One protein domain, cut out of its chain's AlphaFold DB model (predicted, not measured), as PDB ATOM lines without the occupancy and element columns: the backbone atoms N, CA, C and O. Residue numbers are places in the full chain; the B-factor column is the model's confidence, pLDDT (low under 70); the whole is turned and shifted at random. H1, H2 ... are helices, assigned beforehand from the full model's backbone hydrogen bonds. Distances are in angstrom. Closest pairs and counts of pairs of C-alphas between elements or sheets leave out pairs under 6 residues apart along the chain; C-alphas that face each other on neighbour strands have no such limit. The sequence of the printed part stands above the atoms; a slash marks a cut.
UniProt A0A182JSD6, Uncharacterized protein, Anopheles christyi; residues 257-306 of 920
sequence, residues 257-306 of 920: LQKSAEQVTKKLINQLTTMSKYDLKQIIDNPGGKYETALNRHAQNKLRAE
ATOM      1  N   LEU A 257     140.428 165.690 185.516       73.50
ATOM      2  CA  LEU A 257     140.161 164.707 184.463       73.50
ATOM      3  C   LEU A 257     139.308 165.305 183.337       73.50
ATOM      4  O   LEU A 257     139.637 165.133 182.166       73.50
ATOM      5  N   GLN A 258     138.269 166.086 183.651       76.38
ATOM      6  CA  GLN A 258     137.498 166.799 182.629       76.38
ATOM      7  C   GLN A 258     138.374 167.813 181.878       76.38
ATOM      8  O   GLN A 258     138.339 167.855 180.650       76.38
ATOM      9  N   LYS A 259     139.199 168.607 182.577       80.62
ATOM     10  CA  LYS A 259     140.123 169.558 181.932       80.62
ATOM     11  C   LYS A 259     141.164 168.851 181.061       80.62
ATOM     12  O   LYS A 259     141.483 169.366 179.988       80.62
ATOM     13  N   SER A 260     141.662 167.682 181.468       80.25
ATOM     14  CA  SER A 260     142.603 166.894 180.665       80.25
ATOM     15  C   SER A 260     141.917 166.277 179.440       80.25
ATOM     16  O   SER A 260     142.451 166.385 178.337       80.25
ATOM     17  N   ALA A 261     140.692 165.760 179.575       77.44
ATOM     18  CA  ALA A 261     139.872 165.291 178.457       77.44
ATOM     19  C   ALA A 261     139.522 166.429 177.480       77.44
ATOM     20  O   ALA A 261     139.622 166.263 176.263       77.44
ATOM     21  N   GLU A 262     139.194 167.621 177.982       83.69
ATOM     22  CA  GLU A 262     139.017 168.831 177.176       83.69
ATOM     23  C   GLU A 262     140.312 169.257 176.467       83.69
ATOM     24  O   GLU A 262     140.266 169.715 175.328       83.69
ATOM     25  N   GLN A 263     141.476 169.114 177.103       86.31
ATOM     26  CA  GLN A 263     142.768 169.418 176.484       86.31
ATOM     27  C   GLN A 263     143.134 168.393 175.399       86.31
ATOM     28  O   GLN A 263     143.589 168.782 174.322       86.31
ATOM     29  N   VAL A 264     142.899 167.101 175.646       85.69
ATOM     30  CA  VAL A 264     143.113 166.012 174.681       85.69
ATOM     31  C   VAL A 264     142.173 166.162 173.487       85.69
ATOM     32  O   VAL A 264     142.639 166.143 172.353       85.69
ATOM     33  N   THR A 265     140.878 166.403 173.707       85.69
ATOM     34  CA  THR A 265     139.916 166.637 172.616       85.69
ATOM     35  C   THR A 265     140.233 167.906 171.825       85.69
ATOM     36  O   THR A 265     140.247 167.848 170.599       85.69
ATOM     37  N   LYS A 266     140.602 169.025 172.470       89.06
ATOM     38  CA  LYS A 266     141.086 170.232 171.763       89.06
ATOM     39  C   LYS A 266     142.359 169.946 170.954       89.06
ATOM     40  O   LYS A 266     142.471 170.421 169.827       89.06
ATOM     41  N   LYS A 267     143.291 169.133 171.467       88.88
ATOM     42  CA  LYS A 267     144.496 168.710 170.730       88.88
ATOM     43  C   LYS A 267     144.150 167.831 169.522       88.88
ATOM     44  O   LYS A 267     144.680 168.081 168.446       88.88
ATOM     45  N   LEU A 268     143.239 166.867 169.674       88.94
ATOM     46  CA  LEU A 268     142.755 166.004 168.588       88.94
ATOM     47  C   LEU A 268     142.007 166.799 167.508       88.94
ATOM     48  O   LEU A 268     142.281 166.618 166.329       88.94
ATOM     49  N   ILE A 269     141.126 167.728 167.893       89.88
ATOM     50  CA  ILE A 269     140.420 168.624 166.960       89.88
ATOM     51  C   ILE A 269     141.423 169.504 166.208       89.88
ATOM     52  O   ILE A 269     141.351 169.603 164.984       89.88
ATOM     53  N   ASN A 270     142.400 170.094 166.904       89.62
ATOM     54  CA  ASN A 270     143.444 170.900 166.267       89.62
ATOM     55  C   ASN A 270     144.322 170.060 165.323       89.62
ATOM     56  O   ASN A 270     144.699 170.536 164.258       89.62
ATOM     57  N   GLN A 271     144.619 168.806 165.669       85.38
ATOM     58  CA  GLN A 271     145.364 167.888 164.806       85.38
ATOM     59  C   GLN A 271     144.554 167.531 163.547       85.38
ATOM     60  O   GLN A 271     145.030 167.741 162.436       85.38
ATOM     61  N   LEU A 272     143.300 167.098 163.699       84.88
ATOM     62  CA  LEU A 272     142.408 166.757 162.584       84.88
ATOM     63  C   LEU A 272     142.100 167.951 161.664       84.88
ATOM     64  O   LEU A 272     141.900 167.758 160.471       84.88
ATOM     65  N   THR A 273     142.077 169.178 162.191       85.62
ATOM     66  CA  THR A 273     141.852 170.402 161.394       85.62
ATOM     67  C   THR A 273     143.120 170.999 160.777       85.62
ATOM     68  O   THR A 273     143.006 171.870 159.916       85.62
ATOM     69  N   THR A 274     144.316 170.539 161.171       87.00
ATOM     70  CA  THR A 274     145.598 170.950 160.560       87.00
ATOM     71  C   THR A 274     146.227 169.888 159.657       87.00
ATOM     72  O   THR A 274     147.064 170.234 158.824       87.00
ATOM     73  N   MET A 275     145.815 168.622 159.763       84.88
ATOM     74  CA  MET A 275     146.144 167.582 158.783       84.88
ATOM     75  C   MET A 275     145.587 167.920 157.394       84.88
ATOM     76  O   MET A 275     144.500 168.490 157.268       84.88
ATOM     77  N   SER A 276     146.298 167.540 156.326       87.44
ATOM     78  CA  SER A 276     145.782 167.763 154.976       87.44
ATOM     79  C   SER A 276     144.640 166.797 154.649       87.44
ATOM     80  O   SER A 276     144.538 165.695 155.192       87.44
ATOM     81  N   LYS A 277     143.804 167.173 153.673       87.62
ATOM     82  CA  LYS A 277     142.759 166.290 153.126       87.62
ATOM     83  C   LYS A 277     143.327 164.963 152.593       87.62
ATOM     84  O   LYS A 277     142.602 163.975 152.561       87.62
ATOM     85  N   TYR A 278     144.593 164.940 152.172       82.56
ATOM     86  CA  TYR A 278     145.265 163.728 151.710       82.56
ATOM     87  C   TYR A 278     145.670 162.823 152.882       82.56
ATOM     88  O   TYR A 278     145.388 161.632 152.836       82.56
ATOM     89  N   ASP A 279     146.218 163.381 153.965       78.19
ATOM     90  CA  ASP A 279     146.630 162.604 155.148       78.19
ATOM     91  C   ASP A 279     145.415 162.064 155.917       78.19
ATOM     92  O   ASP A 279     145.405 160.913 156.351       78.19
ATOM     93  N   LEU A 280     144.354 162.874 156.038       81.38
ATOM     94  CA  LEU A 280     143.064 162.431 156.575       81.38
ATOM     95  C   LEU A 280     142.491 161.289 155.732       81.38
ATOM     96  O   LEU A 280     142.039 160.290 156.285       81.38
ATOM     97  N   LYS A 281     142.560 161.408 154.399       82.88
ATOM     98  CA  LYS A 281     142.149 160.335 153.492       82.88
ATOM     99  C   LYS A 281     143.025 159.087 153.656       82.88
ATOM    100  O   LYS A 281     142.475 158.001 153.696       82.88
ATOM    101  N   GLN A 282     144.344 159.207 153.830       75.81
ATOM    102  CA  GLN A 282     145.198 158.043 154.099       75.81
ATOM    103  C   GLN A 282     144.823 157.321 155.403       75.81
ATOM    104  O   GLN A 282     144.820 156.097 155.411       75.81
ATOM    105  N   ILE A 283     144.485 158.036 156.483       74.62
ATOM    106  CA  ILE A 283     144.055 157.401 157.746       74.62
ATOM    107  C   ILE A 283     142.671 156.740 157.620       74.62
ATOM    108  O   ILE A 283     142.429 155.719 158.257       74.62
ATOM    109  N   ILE A 284     141.767 157.311 156.817       77.75
ATOM    110  CA  ILE A 284     140.408 156.782 156.612       77.75
ATOM    111  C   ILE A 284     140.405 155.584 155.649       77.75
ATOM    112  O   ILE A 284     139.752 154.586 155.936       77.75
ATOM    113  N   ASP A 285     141.134 155.671 154.535       77.94
ATOM    114  CA  ASP A 285     141.214 154.617 153.518       77.94
ATOM    115  C   ASP A 285     142.124 153.453 153.963       77.94
ATOM    116  O   ASP A 285     141.838 152.304 153.642       77.94
ATOM    117  N   ASN A 286     143.196 153.734 154.722       67.44
ATOM    118  CA  ASN A 286     144.110 152.740 155.300       67.44
ATOM    119  C   ASN A 286     144.181 152.874 156.842       67.44
ATOM    120  O   ASN A 286     145.179 153.371 157.377       67.44
ATOM    121  N   PRO A 287     143.165 152.393 157.587       63.88
ATOM    122  CA  PRO A 287     143.217 152.304 159.051       63.88
ATOM    123  C   PRO A 287     144.139 151.172 159.557       63.88
ATOM    124  O   PRO A 287     144.534 151.168 160.730       63.88
ATOM    125  N   GLY A 288     144.466 150.213 158.678       60.72
ATOM    126  CA  GLY A 288     145.221 148.992 158.976       60.72
ATOM    127  C   GLY A 288     146.610 149.240 159.567       60.72
ATOM    128  O   GLY A 288     147.251 150.266 159.312       60.72
ATOM    129  N   GLY A 289     147.064 148.310 160.410       58.34
ATOM    130  CA  GLY A 289     148.325 148.403 161.143       58.34
ATOM    131  C   GLY A 289     148.315 149.446 162.266       58.34
ATOM    132  O   GLY A 289     148.593 149.113 163.411       58.34
ATOM    133  N   LYS A 290     147.983 150.717 162.004       64.56
ATOM    134  CA  LYS A 290     148.104 151.797 163.010       64.56
ATOM    135  C   LYS A 290     147.012 151.780 164.077       64.56
ATOM    136  O   LYS A 290     147.319 152.005 165.244       64.56
ATOM    137  N   TYR A 291     145.757 151.517 163.708       66.38
ATOM    138  CA  TYR A 291     144.683 151.369 164.699       66.38
ATOM    139  C   TYR A 291     144.829 150.057 165.483       66.38
ATOM    140  O   TYR A 291     144.695 150.026 166.702       66.38
ATOM    141  N   GLU A 292     145.206 148.997 164.778       72.19
ATOM    142  CA  GLU A 292     145.423 147.645 165.285       72.19
ATOM    143  C   GLU A 292     146.597 147.551 166.271       72.19
ATOM    144  O   GLU A 292     146.409 147.110 167.401       72.19
ATOM    145  N   THR A 293     147.780 148.075 165.928       72.94
ATOM    146  CA  THR A 293     148.914 148.168 166.868       72.94
ATOM    147  C   THR A 293     148.611 149.082 168.055       72.94
ATOM    148  O   THR A 293     149.077 148.809 169.161       72.94
ATOM    149  N   ALA A 294     147.799 150.133 167.883       75.56
ATOM    150  CA  ALA A 294     147.354 150.971 168.997       75.56
ATOM    151  C   ALA A 294     146.386 150.225 169.935       75.56
ATOM    152  O   ALA A 294     146.542 150.320 171.155       75.56
ATOM    153  N   LEU A 295     145.438 149.449 169.395       75.62
ATOM    154  CA  LEU A 295     144.549 148.582 170.173       75.62
ATOM    155  C   LEU A 295     145.316 147.457 170.870       75.62
ATOM    156  O   LEU A 295     145.129 147.273 172.068       75.62
ATOM    157  N   ASN A 296     146.215 146.762 170.170       79.50
ATOM    158  CA  ASN A 296     147.053 145.703 170.733       79.50
ATOM    159  C   ASN A 296     147.936 146.269 171.861       79.50
ATOM    160  O   ASN A 296     147.883 145.789 172.991       79.50
ATOM    161  N   ARG A 297     148.624 147.399 171.642       83.56
ATOM    162  CA  ARG A 297     149.401 148.088 172.691       83.56
ATOM    163  C   ARG A 297     148.538 148.545 173.873       83.56
ATOM    164  O   ARG A 297     148.997 148.505 175.014       83.56
ATOM    165  N   HIS A 298     147.293 148.962 173.638       82.19
ATOM    166  CA  HIS A 298     146.348 149.298 174.705       82.19
ATOM    167  C   HIS A 298     145.880 148.053 175.480       82.19
ATOM    168  O   HIS A 298     145.858 148.083 176.710       82.19
ATOM    169  N   ALA A 299     145.583 146.946 174.794       83.38
ATOM    170  CA  ALA A 299     145.235 145.663 175.398       83.38
ATOM    171  C   ALA A 299     146.399 145.106 176.231       83.38
ATOM    172  O   ALA A 299     146.207 144.805 177.406       83.38
ATOM    173  N   GLN A 300     147.623 145.097 175.691       80.69
ATOM    174  CA  GLN A 300     148.842 144.755 176.428       80.69
ATOM    175  C   GLN A 300     149.027 145.635 177.669       80.69
ATOM    176  O   GLN A 300     149.320 145.120 178.743       80.69
ATOM    177  N   ASN A 301     148.835 146.954 177.564       85.94
ATOM    178  CA  ASN A 301     148.924 147.852 178.719       85.94
ATOM    179  C   ASN A 301     147.840 147.557 179.770       85.94
ATOM    180  O   ASN A 301     148.138 147.589 180.963       85.94
ATOM    181  N   LYS A 302     146.609 147.229 179.350       92.62
ATOM    182  CA  LYS A 302     145.506 146.850 180.246       92.62
ATOM    183  C   LYS A 302     145.775 145.510 180.939       92.62
ATOM    184  O   LYS A 302     145.613 145.430 182.151       92.62
ATOM    185  N   LEU A 303     146.260 144.503 180.210       84.50
ATOM    186  CA  LEU A 303     146.688 143.211 180.758       84.50
ATOM    187  C   LEU A 303     147.845 143.390 181.751       84.50
ATOM    188  O   LEU A 303     147.751 142.937 182.884       84.50
ATOM    189  N   ARG A 304     148.892 144.148 181.391       80.69
ATOM    190  CA  ARG A 304     150.012 144.479 182.295       80.69
ATOM    191  C   ARG A 304     149.549 145.237 183.548       80.69
ATOM    192  O   ARG A 304     150.144 145.063 184.608       80.69
ATOM    193  N   ALA A 305     148.517 146.077 183.453       83.38
ATOM    194  CA  ALA A 305     147.936 146.770 184.604       83.38
ATOM    195  C   ALA A 305     147.113 145.829 185.503       83.38
ATOM    196  O   ALA A 305     147.259 145.882 186.722       83.38
ATOM    197  N   GLU A 306     146.302 144.944 184.921       86.88
ATOM    198  CA  GLU A 306     145.489 143.987 185.678       86.88
ATOM    199  C   GLU A 306     146.351 142.889 186.324       86.88
ATOM    200  O   GLU A 306     146.190 142.624 187.507       86.88
TER     201      GLU A 306
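AT A GLANCE: This is residues 257 to 306 of the 920 residues of an uncharacterized protein of Anopheles christyi (UniProt A0A182JSD6). The model is a flat, open U of three helices: the long helices H1 and H3 are its two arms, with an empty space between them, and the short helix H2 lies across the base. H1 runs toward the base, and H3 runs back from it. The printed part has 50 residues with three named helices, in the order H1, H2, H3, and no named strand; its class is all helix. It is only just loose, close to extended, with a radius of gyration of the C-alphas of 14.1 A, and the C-alphas span 39 by 31 by 8 A.

IN THESE COORDINATES: H1, residues 257 to 274, begins at C-alpha 257 at (140.161, 164.707, 184.463) and measures 25.3 A from first to last C-alpha. H2, residues 277 to 285, measures 11.8 A and begins at C-alpha 277 at (142.759, 166.290, 153.126). H3, residues 290 to 306, measures 24.1 A and ends at C-alpha 306 at (145.489, 143.987, 185.678).

HOW THE PARTS SIT: H1 and H2 are close but not clearly touching; their closest C-alphas, those of Leu 272 and Leu 280, are 7.4 A apart. Their lines stand at a steep tilt of 67 degrees, only just short of about perpendicular, and they run opposite ways. H2 and H3 are apart, and H1 and H3 are apart. In H1, H2 and H3 every O i to N i+4 pair is within hydrogen-bond range.

THE WHOLE: The two C-alphas farthest apart, those of Lys 277 and Glu 306, are 39.6 A apart, while those of Leu 257 and Glu 306, the first and last printed, are 21.4 A apart. The printed part has no cut. The links H1 to H2 and H2 to H3 are tight, with 2 and 4 residues. Residues 286 to 291 have pLDDT under 70; the mean of the printed part is 80.2.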